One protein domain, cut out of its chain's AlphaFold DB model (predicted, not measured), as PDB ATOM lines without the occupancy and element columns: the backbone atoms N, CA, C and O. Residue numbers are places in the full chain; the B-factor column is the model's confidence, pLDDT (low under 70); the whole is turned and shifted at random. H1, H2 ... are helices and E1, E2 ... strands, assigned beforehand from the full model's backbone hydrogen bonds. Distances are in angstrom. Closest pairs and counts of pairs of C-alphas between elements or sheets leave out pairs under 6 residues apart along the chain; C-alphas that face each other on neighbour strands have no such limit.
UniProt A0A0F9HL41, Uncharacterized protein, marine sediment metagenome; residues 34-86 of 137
ATOM      1  N   MET A  34      34.427 -23.360 -18.111       73.38
ATOM      2  CA  MET A  34      33.963 -24.730 -17.971       73.38
ATOM      3  C   MET A  34      33.372 -24.906 -16.573       73.38
ATOM      4  O   MET A  34      34.049 -24.653 -15.579       73.38
ATOM      5  N   ILE A  35      32.112 -25.333 -16.510       74.75
ATOM      6  CA  ILE A  35      31.419 -25.642 -15.258       74.75
ATOM      7  C   ILE A  35      31.416 -27.159 -15.096       74.75
ATOM      8  O   ILE A  35      30.867 -27.875 -15.934       74.75
ATOM      9  N   LEU A  36      32.045 -27.652 -14.033       73.81
ATOM     10  CA  LEU A  36      32.065 -29.068 -13.689       73.81
ATOM     11  C   LEU A  36      31.239 -29.305 -12.422       73.81
ATOM     12  O   LEU A  36      31.550 -28.715 -11.385       73.81
ATOM     13  N   PRO A  37      30.219 -30.180 -12.457       75.62
ATOM     14  CA  PRO A  37      29.595 -30.643 -11.227       75.62
ATOM     15  C   PRO A  37      30.617 -31.402 -10.380       75.62
ATOM     16  O   PRO A  37      31.303 -32.298 -10.874       75.62
ATOM     17  N   LEU A  38      30.694 -31.059  -9.099       77.56
ATOM     18  CA  LEU A  38      31.461 -31.791  -8.100       77.56
ATOM     19  C   LEU A  38      30.543 -32.697  -7.272       77.56
ATOM     20  O   LEU A  38      29.317 -32.639  -7.374       77.56
ATOM     21  N   ASP A  39      31.154 -33.549  -6.449       78.75
ATOM     22  CA  ASP A  39      30.423 -34.451  -5.565       78.75
ATOM     23  C   ASP A  39      29.493 -33.652  -4.627       78.75
ATOM     24  O   ASP A  39      29.977 -32.814  -3.859       78.75
ATOM     25  N   PRO A  40      28.171 -33.908  -4.639       74.25
ATOM     26  CA  PRO A  40      27.216 -33.167  -3.818       74.25
ATOM     27  C   PRO A  40      27.477 -33.312  -2.313       74.25
ATOM     28  O   PRO A  40      27.091 -32.439  -1.537       74.25
ATOM     29  N   ARG A  41      28.190 -34.358  -1.869       78.56
ATOM     30  CA  ARG A  41      28.576 -34.533  -0.460       78.56
ATOM     31  C   ARG A  41      29.488 -33.413   0.045       78.56
ATOM     32  O   ARG A  41      29.496 -33.164   1.247       78.56
ATOM     33  N   LEU A  42      30.197 -32.709  -0.844       81.19
ATOM     34  CA  LEU A  42      31.001 -31.534  -0.487       81.19
ATOM     35  C   LEU A  42      30.153 -30.398   0.090       81.19
ATOM     36  O   LEU A  42      30.633 -29.649   0.935       81.19
ATOM     37  N   ALA A  43      28.890 -30.278  -0.316       77.25
ATOM     38  CA  ALA A  43      28.005 -29.268   0.247       77.25
ATOM     39  C   ALA A  43      27.533 -29.595   1.672       77.25
ATOM     40  O   ALA A  43      27.120 -28.698   2.403       77.25
ATOM     41  N   SER A  44      27.610 -30.868   2.062       78.06
ATOM     42  CA  SER A  44      27.314 -31.351   3.414       78.06
ATOM     43  C   SER A  44      28.572 -31.477   4.282       78.06
ATOM     44  O   SER A  44      28.486 -31.960   5.413       78.06
ATOM     45  N   ALA A  45      29.743 -31.087   3.762       82.56
ATOM     46  CA  ALA A  45      30.985 -31.061   4.521       82.56
ATOM     47  C   ALA A  45      30.907 -30.041   5.667       82.56
ATOM     48  O   ALA A  45      30.085 -29.119   5.660       82.56
ATOM     49  N   LYS A  46      31.789 -30.185   6.663       87.69
ATOM     50  CA  LYS A  46      31.919 -29.157   7.698       87.69
ATOM     51  C   LYS A  46      32.319 -27.841   7.044       87.69
ATOM     52  O   LYS A  46      33.076 -27.820   6.073       87.69
ATOM     53  N   LYS A  47      31.826 -26.738   7.603       86.38
ATOM     54  CA  LYS A  47      32.092 -25.401   7.068       86.38
ATOM     55  C   LYS A  47      33.593 -25.130   6.956       86.38
ATOM     56  O   LYS A  47      34.010 -24.558   5.957       86.38
ATOM     57  N   GLU A  48      34.391 -25.548   7.940       90.25
ATOM     58  CA  GLU A  48      35.843 -25.341   7.903       90.25
ATOM     59  C   GLU A  48      36.500 -26.086   6.730       90.25
ATOM     60  O   GLU A  48      37.274 -25.482   5.992       90.25
ATOM     61  N   ASP A  49      36.132 -27.353   6.511       87.88
ATOM     62  CA  ASP A  49      36.675 -28.189   5.432       87.88
ATOM     63  C   ASP A  49      36.314 -27.625   4.046       87.88
ATOM     64  O   ASP A  49      37.129 -27.609   3.124       87.88
ATOM     65  N   LEU A  50      35.084 -27.127   3.896       86.38
ATOM     66  CA  LEU A  50      34.620 -26.512   2.656       86.38
ATOM     67  C   LEU A  50      35.344 -25.193   2.354       86.38
ATOM     68  O   LEU A  50      35.669 -24.925   1.196       86.38
ATOM     69  N   GLU A  51      35.569 -24.349   3.359       89.69
ATOM     70  CA  GLU A  51      36.284 -23.084   3.172       89.69
ATOM     71  C   GLU A  51      37.779 -23.310   2.902       89.69
ATOM     72  O   GLU A  51      38.342 -22.616   2.054       89.69
ATOM     73  N   ASP A  52      38.402 -24.316   3.523       91.81
ATOM     74  CA  ASP A  52      39.771 -24.735   3.187       91.81
ATOM     75  C   ASP A  52      39.861 -25.245   1.739       91.81
ATOM     76  O   ASP A  52      40.716 -24.803   0.968       91.81
ATOM     77  N   PHE A  53      38.904 -26.077   1.310       88.94
ATOM     78  CA  PHE A  53      38.818 -26.541  -0.074       88.94
ATOM     79  C   PHE A  53      38.643 -25.386  -1.070       88.94
ATOM     80  O   PHE A  53      39.354 -25.329  -2.075       88.94
ATOM     81  N   LYS A  54      37.741 -24.434  -0.792       91.06
ATOM     82  CA  LYS A  54      37.562 -23.218  -1.607       91.06
ATOM     83  C   LYS A  54      38.843 -22.392  -1.678       91.06
ATOM     84  O   LYS A  54      39.213 -21.931  -2.758       91.06
ATOM     85  N   TRP A  55      39.524 -22.204  -0.546       93.12
ATOM     86  CA  TRP A  55      40.781 -21.468  -0.486       93.12
ATOM     87  C   TRP A  55      41.856 -22.145  -1.338       93.12
ATOM     88  O   TRP A  55      42.442 -21.486  -2.202       93.12
ATOM     89  N   TRP A  56      42.064 -23.453  -1.168       94.06
ATOM     90  CA  TRP A  56      43.010 -24.227  -1.971       94.06
ATOM     91  C   TRP A  56      42.664 -24.146  -3.462       94.06
ATOM     92  O   TRP A  56      43.506 -23.756  -4.269       94.06
ATOM     93  N   ALA A  57      41.406 -24.401  -3.831       91.12
ATOM     94  CA  ALA A  57      40.932 -24.355  -5.214       91.12
ATOM     95  C   ALA A  57      41.175 -22.983  -5.867       91.12
ATOM     96  O   ALA A  57      41.674 -22.911  -6.994       91.12
ATOM     97  N   SER A  58      40.937 -21.891  -5.133       92.44
ATOM     98  CA  SER A  58      41.168 -20.529  -5.630       92.44
ATOM     99  C   SER A  58      42.636 -20.256  -5.979       92.44
ATOM    100  O   SER A  58      42.920 -19.571  -6.960       92.44
ATOM    101  N   ARG A  59      43.590 -20.849  -5.240       92.62
ATOM    102  CA  ARG A  59      45.035 -20.748  -5.528       92.62
ATOM    103  C   ARG A  59      45.428 -21.455  -6.822       92.62
ATOM    104  O   ARG A  59      46.456 -21.121  -7.403       92.62
ATOM    105  N   HIS A  60      44.597 -22.387  -7.277       89.25
ATOM    106  CA  HIS A  60      44.737 -23.092  -8.546       89.25
ATOM    107  C   HIS A  60      43.856 -22.498  -9.656       89.25
ATOM    108  O   HIS A  60      43.734 -23.092 -10.725       89.25
ATOM    109  N   GLY A  61      43.250 -21.327  -9.424       86.62
ATOM    110  CA  GLY A  61      42.381 -20.663 -10.393       86.62
ATOM    111  C   GLY A  61      41.026 -21.349 -10.575       86.62
ATOM    112  O   GLY A  61      40.362 -21.096 -11.569       86.62
ATOM    113  N   ILE A  62      40.612 -22.214  -9.649       87.50
ATOM    114  CA  ILE A  62      39.328 -22.917  -9.696       87.50
ATOM    115  C   ILE A  62      38.345 -22.186  -8.780       87.50
ATOM    116  O   ILE A  62      38.555 -22.101  -7.569       87.50
ATOM    117  N   GLY A  63      37.257 -21.664  -9.344       87.69
ATOM    118  CA  GLY A  63      36.156 -21.097  -8.569       87.69
ATOM    119  C   GLY A  63      35.246 -22.209  -8.061       87.69
ATOM    120  O   GLY A  63      34.747 -22.992  -8.857       87.69
ATOM    121  N   ILE A  64      35.011 -22.297  -6.753       86.31
ATOM    122  CA  ILE A  64      34.049 -23.253  -6.190       86.31
ATOM    123  C   ILE A  64      32.786 -22.497  -5.803       86.31
ATOM    124  O   ILE A  64      32.796 -21.659  -4.898       86.31
ATOM    125  N   HIS A  65      31.693 -22.816  -6.480       82.69
ATOM    126  CA  HIS A  65      30.392 -22.208  -6.270       82.69
ATOM    127  C   HIS A  65      29.470 -23.237  -5.634       82.69
ATOM    128  O   HIS A  65      29.375 -24.371  -6.092       82.69
ATOM    129  N   ILE A  66      28.811 -22.841  -4.546       78.38
ATOM    130  CA  ILE A  66      27.679 -23.602  -4.030       78.38
ATOM    131  C   ILE A  66      26.442 -22.889  -4.510       78.38
ATOM    132  O   ILE A  66      26.111 -21.797  -4.045       78.38
ATOM    133  N   THR A  67      25.788 -23.517  -5.461       69.69
ATOM    134  CA  THR A  67      24.512 -23.084  -5.982       69.69
ATOM    135  C   THR A  67      23.451 -23.932  -5.305       69.69
ATOM    136  O   THR A  67      23.427 -25.160  -5.378       69.69
ATOM    137  N   THR A  68      22.605 -23.263  -4.530       60.88
ATOM    138  CA  THR A  68      21.458 -23.915  -3.913       60.88
ATOM    139  C   THR A  68      20.335 -23.857  -4.914       60.88
ATOM    140  O   THR A  68      19.836 -22.776  -5.224       60.88
ATOM    141  N   TYR A  69      19.947 -25.019  -5.406       59.97
ATOM    142  CA  TYR A  69      18.813 -25.117  -6.291       59.97
ATOM    143  C   TYR A  69      17.651 -25.723  -5.524       59.97
ATOM    144  O   TYR A  69      17.808 -26.679  -4.758       59.97
ATOM    145  N   ASP A  70      16.483 -25.119  -5.692       50.38
ATOM    146  CA  ASP A  70      15.254 -25.685  -5.167       50.38
ATOM    147  C   ASP A  70      14.968 -26.969  -5.965       50.38
ATOM    148  O   ASP A  70      14.711 -26.915  -7.169       50.38
ATOM    149  N   LEU A  71      15.098 -28.127  -5.307       47.75
ATOM    150  CA  LEU A  71      14.683 -29.425  -5.837       47.75
ATOM    151  C   LEU A  71      13.446 -29.926  -5.089       47.75
ATOM    152  O   LEU A  71      12.991 -29.341  -4.103       47.75
ATOM    153  N   LEU A  72      12.907 -31.050  -5.557       41.81
ATOM    154  CA  LEU A  72      11.581 -31.520  -5.163       41.81
ATOM    155  C   LEU A  72      11.477 -32.248  -3.841       41.81
ATOM    156  O   LEU A  72      10.387 -32.557  -3.359       41.81
ATOM    157  N   ASP A  73      12.628 -32.467  -3.245       36.44
ATOM    158  CA  ASP A  73      12.798 -33.238  -2.033       36.44
ATOM    159  C   ASP A  73      13.458 -32.347  -0.963       36.44
ATOM    160  O   ASP A  73      13.799 -32.797   0.130       36.44
ATOM    161  N   GLY A  74      13.614 -31.054  -1.277       44.88
ATOM    162  CA  GLY A  74      14.344 -30.064  -0.507       44.88
ATOM    163  C   GLY A  74      15.342 -29.303  -1.375       44.88
ATOM    164  O   GLY A  74      15.534 -29.570  -2.558       44.88
ATOM    165  N   ARG A  75      16.019 -28.336  -0.769       58.44
ATOM    166  CA  ARG A  75      17.159 -27.671  -1.398       58.44
ATOM    167  C   ARG A  75      18.326 -28.645  -1.432       58.44
ATOM    168  O   ARG A  75      18.872 -28.940  -0.369       58.44
ATOM    169  N   LEU A  76      18.714 -29.122  -2.616       61.38
ATOM    170  CA  LEU A  76      20.004 -29.792  -2.747       61.38
ATOM    171  C   LEU A  76      21.038 -28.761  -3.182       61.38
ATOM    172  O   LEU A  76      20.948 -28.201  -4.279       61.38
ATOM    173  N   PRO A  77      22.023 -28.479  -2.324       69.25
ATOM    174  CA  PRO A  77      23.164 -27.703  -2.750       69.25
ATOM    175  C   PRO A  77      23.939 -28.498  -3.804       69.25
ATOM    176  O   PRO A  77      24.301 -29.659  -3.597       69.25
ATOM    177  N   ARG A  78      24.206 -27.863  -4.942       72.19
ATOM    178  CA  ARG A  78      25.152 -28.356  -5.935       72.19
ATOM    179  C   ARG A  78      26.460 -27.618  -5.725       72.19
ATOM    180  O   ARG A  78      26.484 -26.403  -5.539       72.19
ATOM    181  N   VAL A  79      27.549 -28.373  -5.731       79.38
ATOM    182  CA  VAL A  79      28.888 -27.798  -5.732       79.38
ATOM    183  C   VAL A  79      29.385 -27.836  -7.166       79.38
ATOM    184  O   VAL A  79      29.412 -28.893  -7.794       79.38
ATOM    185  N   GLU A  80      29.738 -26.677  -7.694       83.88
ATOM    186  CA  GLU A  80      30.182 -26.489  -9.069       83.88
ATOM    187  C   GLU A  80      31.601 -25.923  -9.052       83.88
ATOM    188  O   GLU A  80      31.896 -24.957  -8.346       83.88
ATOM    189  N   ALA A  81      32.490 -26.524  -9.837       82.56
ATOM    190  CA  ALA A  81      33.798 -25.965 -10.132       82.56
ATOM    191  C   ALA A  81      33.724 -25.163 -11.431       82.56
ATOM    192  O   ALA A  81      33.434 -25.707 -12.494       82.56
ATOM    193  N   HIS A  82      34.015 -23.874 -11.340       83.69
ATOM    194  CA  HIS A  82      34.162 -22.958 -12.456       83.69
ATOM    195  C   HIS A  82      35.643 -22.851 -12.790       83.69
ATOM    196  O   HIS A  82      36.441 -22.287 -12.039       83.69
ATOM    197  N   LEU A  83      36.013 -23.417 -13.929       79.69
ATOM    198  CA  LEU A  83      37.360 -23.351 -14.463       79.69
ATOM    199  C   LEU A  83      37.409 -22.211 -15.492       79.69
ATOM    200  O   LEU A  83      36.636 -22.253 -16.457       79.69
ATOM    201  N   PRO A  84      38.316 -21.226 -15.351       75.25
ATOM    202  CA  PRO A  84      38.522 -20.137 -16.308       75.25
ATOM    203  C   PRO A  84      39.315 -20.638 -17.523       75.25
ATOM    204  O   PRO A  84      40.311 -20.054 -17.942       75.25
ATOM    205  N   ILE A  85      38.911 -21.792 -18.046       71.19
ATOM    206  CA  ILE A  85      39.441 -22.370 -19.269       71.19
ATOM    207  C   ILE A  85      38.496 -21.920 -20.366       71.19
ATOM    208  O   ILE A  85      37.414 -22.485 -20.550       71.19
ATOM    209  N   GLU A  86      38.904 -20.869 -21.063       72.88
ATOM    210  CA  GLU A  86      38.181 -20.392 -22.228       72.88
ATOM    211  C   GLU A  86      38.312 -21.407 -23.364       72.88
ATOM    212  O   GLU A  86      39.368 -22.000 -23.613       72.88
TER     213      GLU A  86
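AT A GLANCE: This is residues 34 to 86 of the 137 residues of an uncharacterized protein of marine sediment metagenome (UniProt A0A0F9HL41). A long two-stranded hairpin, E2 and E3, makes the longest axis of this flat domain, and the short strand E1 pairs with residues 80 to 83 of E3, giving a three-stranded sheet with E3 in the middle. H2, the longer helix, only grazes this sheet near the early part of E2, while the short helix H1 is on the sheet, between E1 and H2 along the chain. The 53 printed residues include two named helices and three named strands in the order E1, H1, H2, E2, E3; the sheet order is E1, E3, E2, all antiparallel, and the class is mixed, helices and strands. The whole is only just compact, close to loose, with a radius of gyration of the C-alphas of 11.6 A, and the C-alphas span 34 by 28 by 13 A.

HOW THE PARTS SIT: E1, residues 34 to 37, is an edge strand and the antiparallel neighbour of E3, residues 74 to 83, at 144 degrees between their directions. The C-alphas of Pro 37 and Glu 80 face each other at 4.7 A; N 36 and O 81 are within hydrogen-bond range at 2.8 A, as are N 83 and O 34 at 2.8 A. H1, residues 40 to 44, is on the sheet at a height over the sheet of 6.1 A. It lies over E3, but only just, with 3 of its 5 C-alphas falling on that strand; the closest C-alphas of H1 and E3 are those of Pro 40 and Arg 78, 5.6 A apart. H2, residues 47 to 59, is close to H1 but not clearly touching it; their closest C-alphas, those of Leu 42 and Leu 50, are 6.9 A apart. H2 is on the sheet but only grazes it, with its residues 50 to 58. The closest C-alphas of H2 and E2, residues 63 to 71, are those of Lys 54 and Ile 64, 5.8 A apart. E2 is the other edge strand and forms a hairpin with E3, antiparallel at 154 degrees between their directions. Across this pair N 65 and O 80 are 2.8 A apart and N 82 and O 63 are 2.7 A apart, both within hydrogen-bond range. E1, H1, H2 and E2 form a split strand-helix-strand unit, two strands that run the same way with helices between them along the chain and E3 between them in the sheet, and its crossover is right-handed. In H2 every O i to N i+4 pair is within hydrogen-bond range; in H1 0 of 1 such pairs is, while 2 of 2 O i to N i+3 pairs are.

IN THESE COORDINATES: E1 runs from Met 34, with its C-alpha at (33.963, -24.730, -17.971), to Pro 37. H1 runs from Pro 40 to Ser 44. H2 runs from Lys 47, C-alpha at (32.092, -25.401, 7.068), to Arg 59 and is 18.7 A long from first to last C-alpha. E2 runs from Gly 63 to Leu 71, 23.2 A. E3, the longest strand, runs from Gly 74 to Leu 83, 27.7 A, and ends with its C-alpha at (37.360, -23.351, -14.463).

THE WHOLE: The two C-alphas farthest apart are those of Arg 59 and Leu 72, at 35.1 A, while those of the first and last printed residues, Met 34 and Glu 86, are 7.4 A apart. The printed part has no cut, and the links E1 to H1, H1 to H2, H2 to E2 and E2 to E3 are tight. The mean pLDDT of the printed part is 77.2; the model's confidence is low, under 70, at residues 67 to 77.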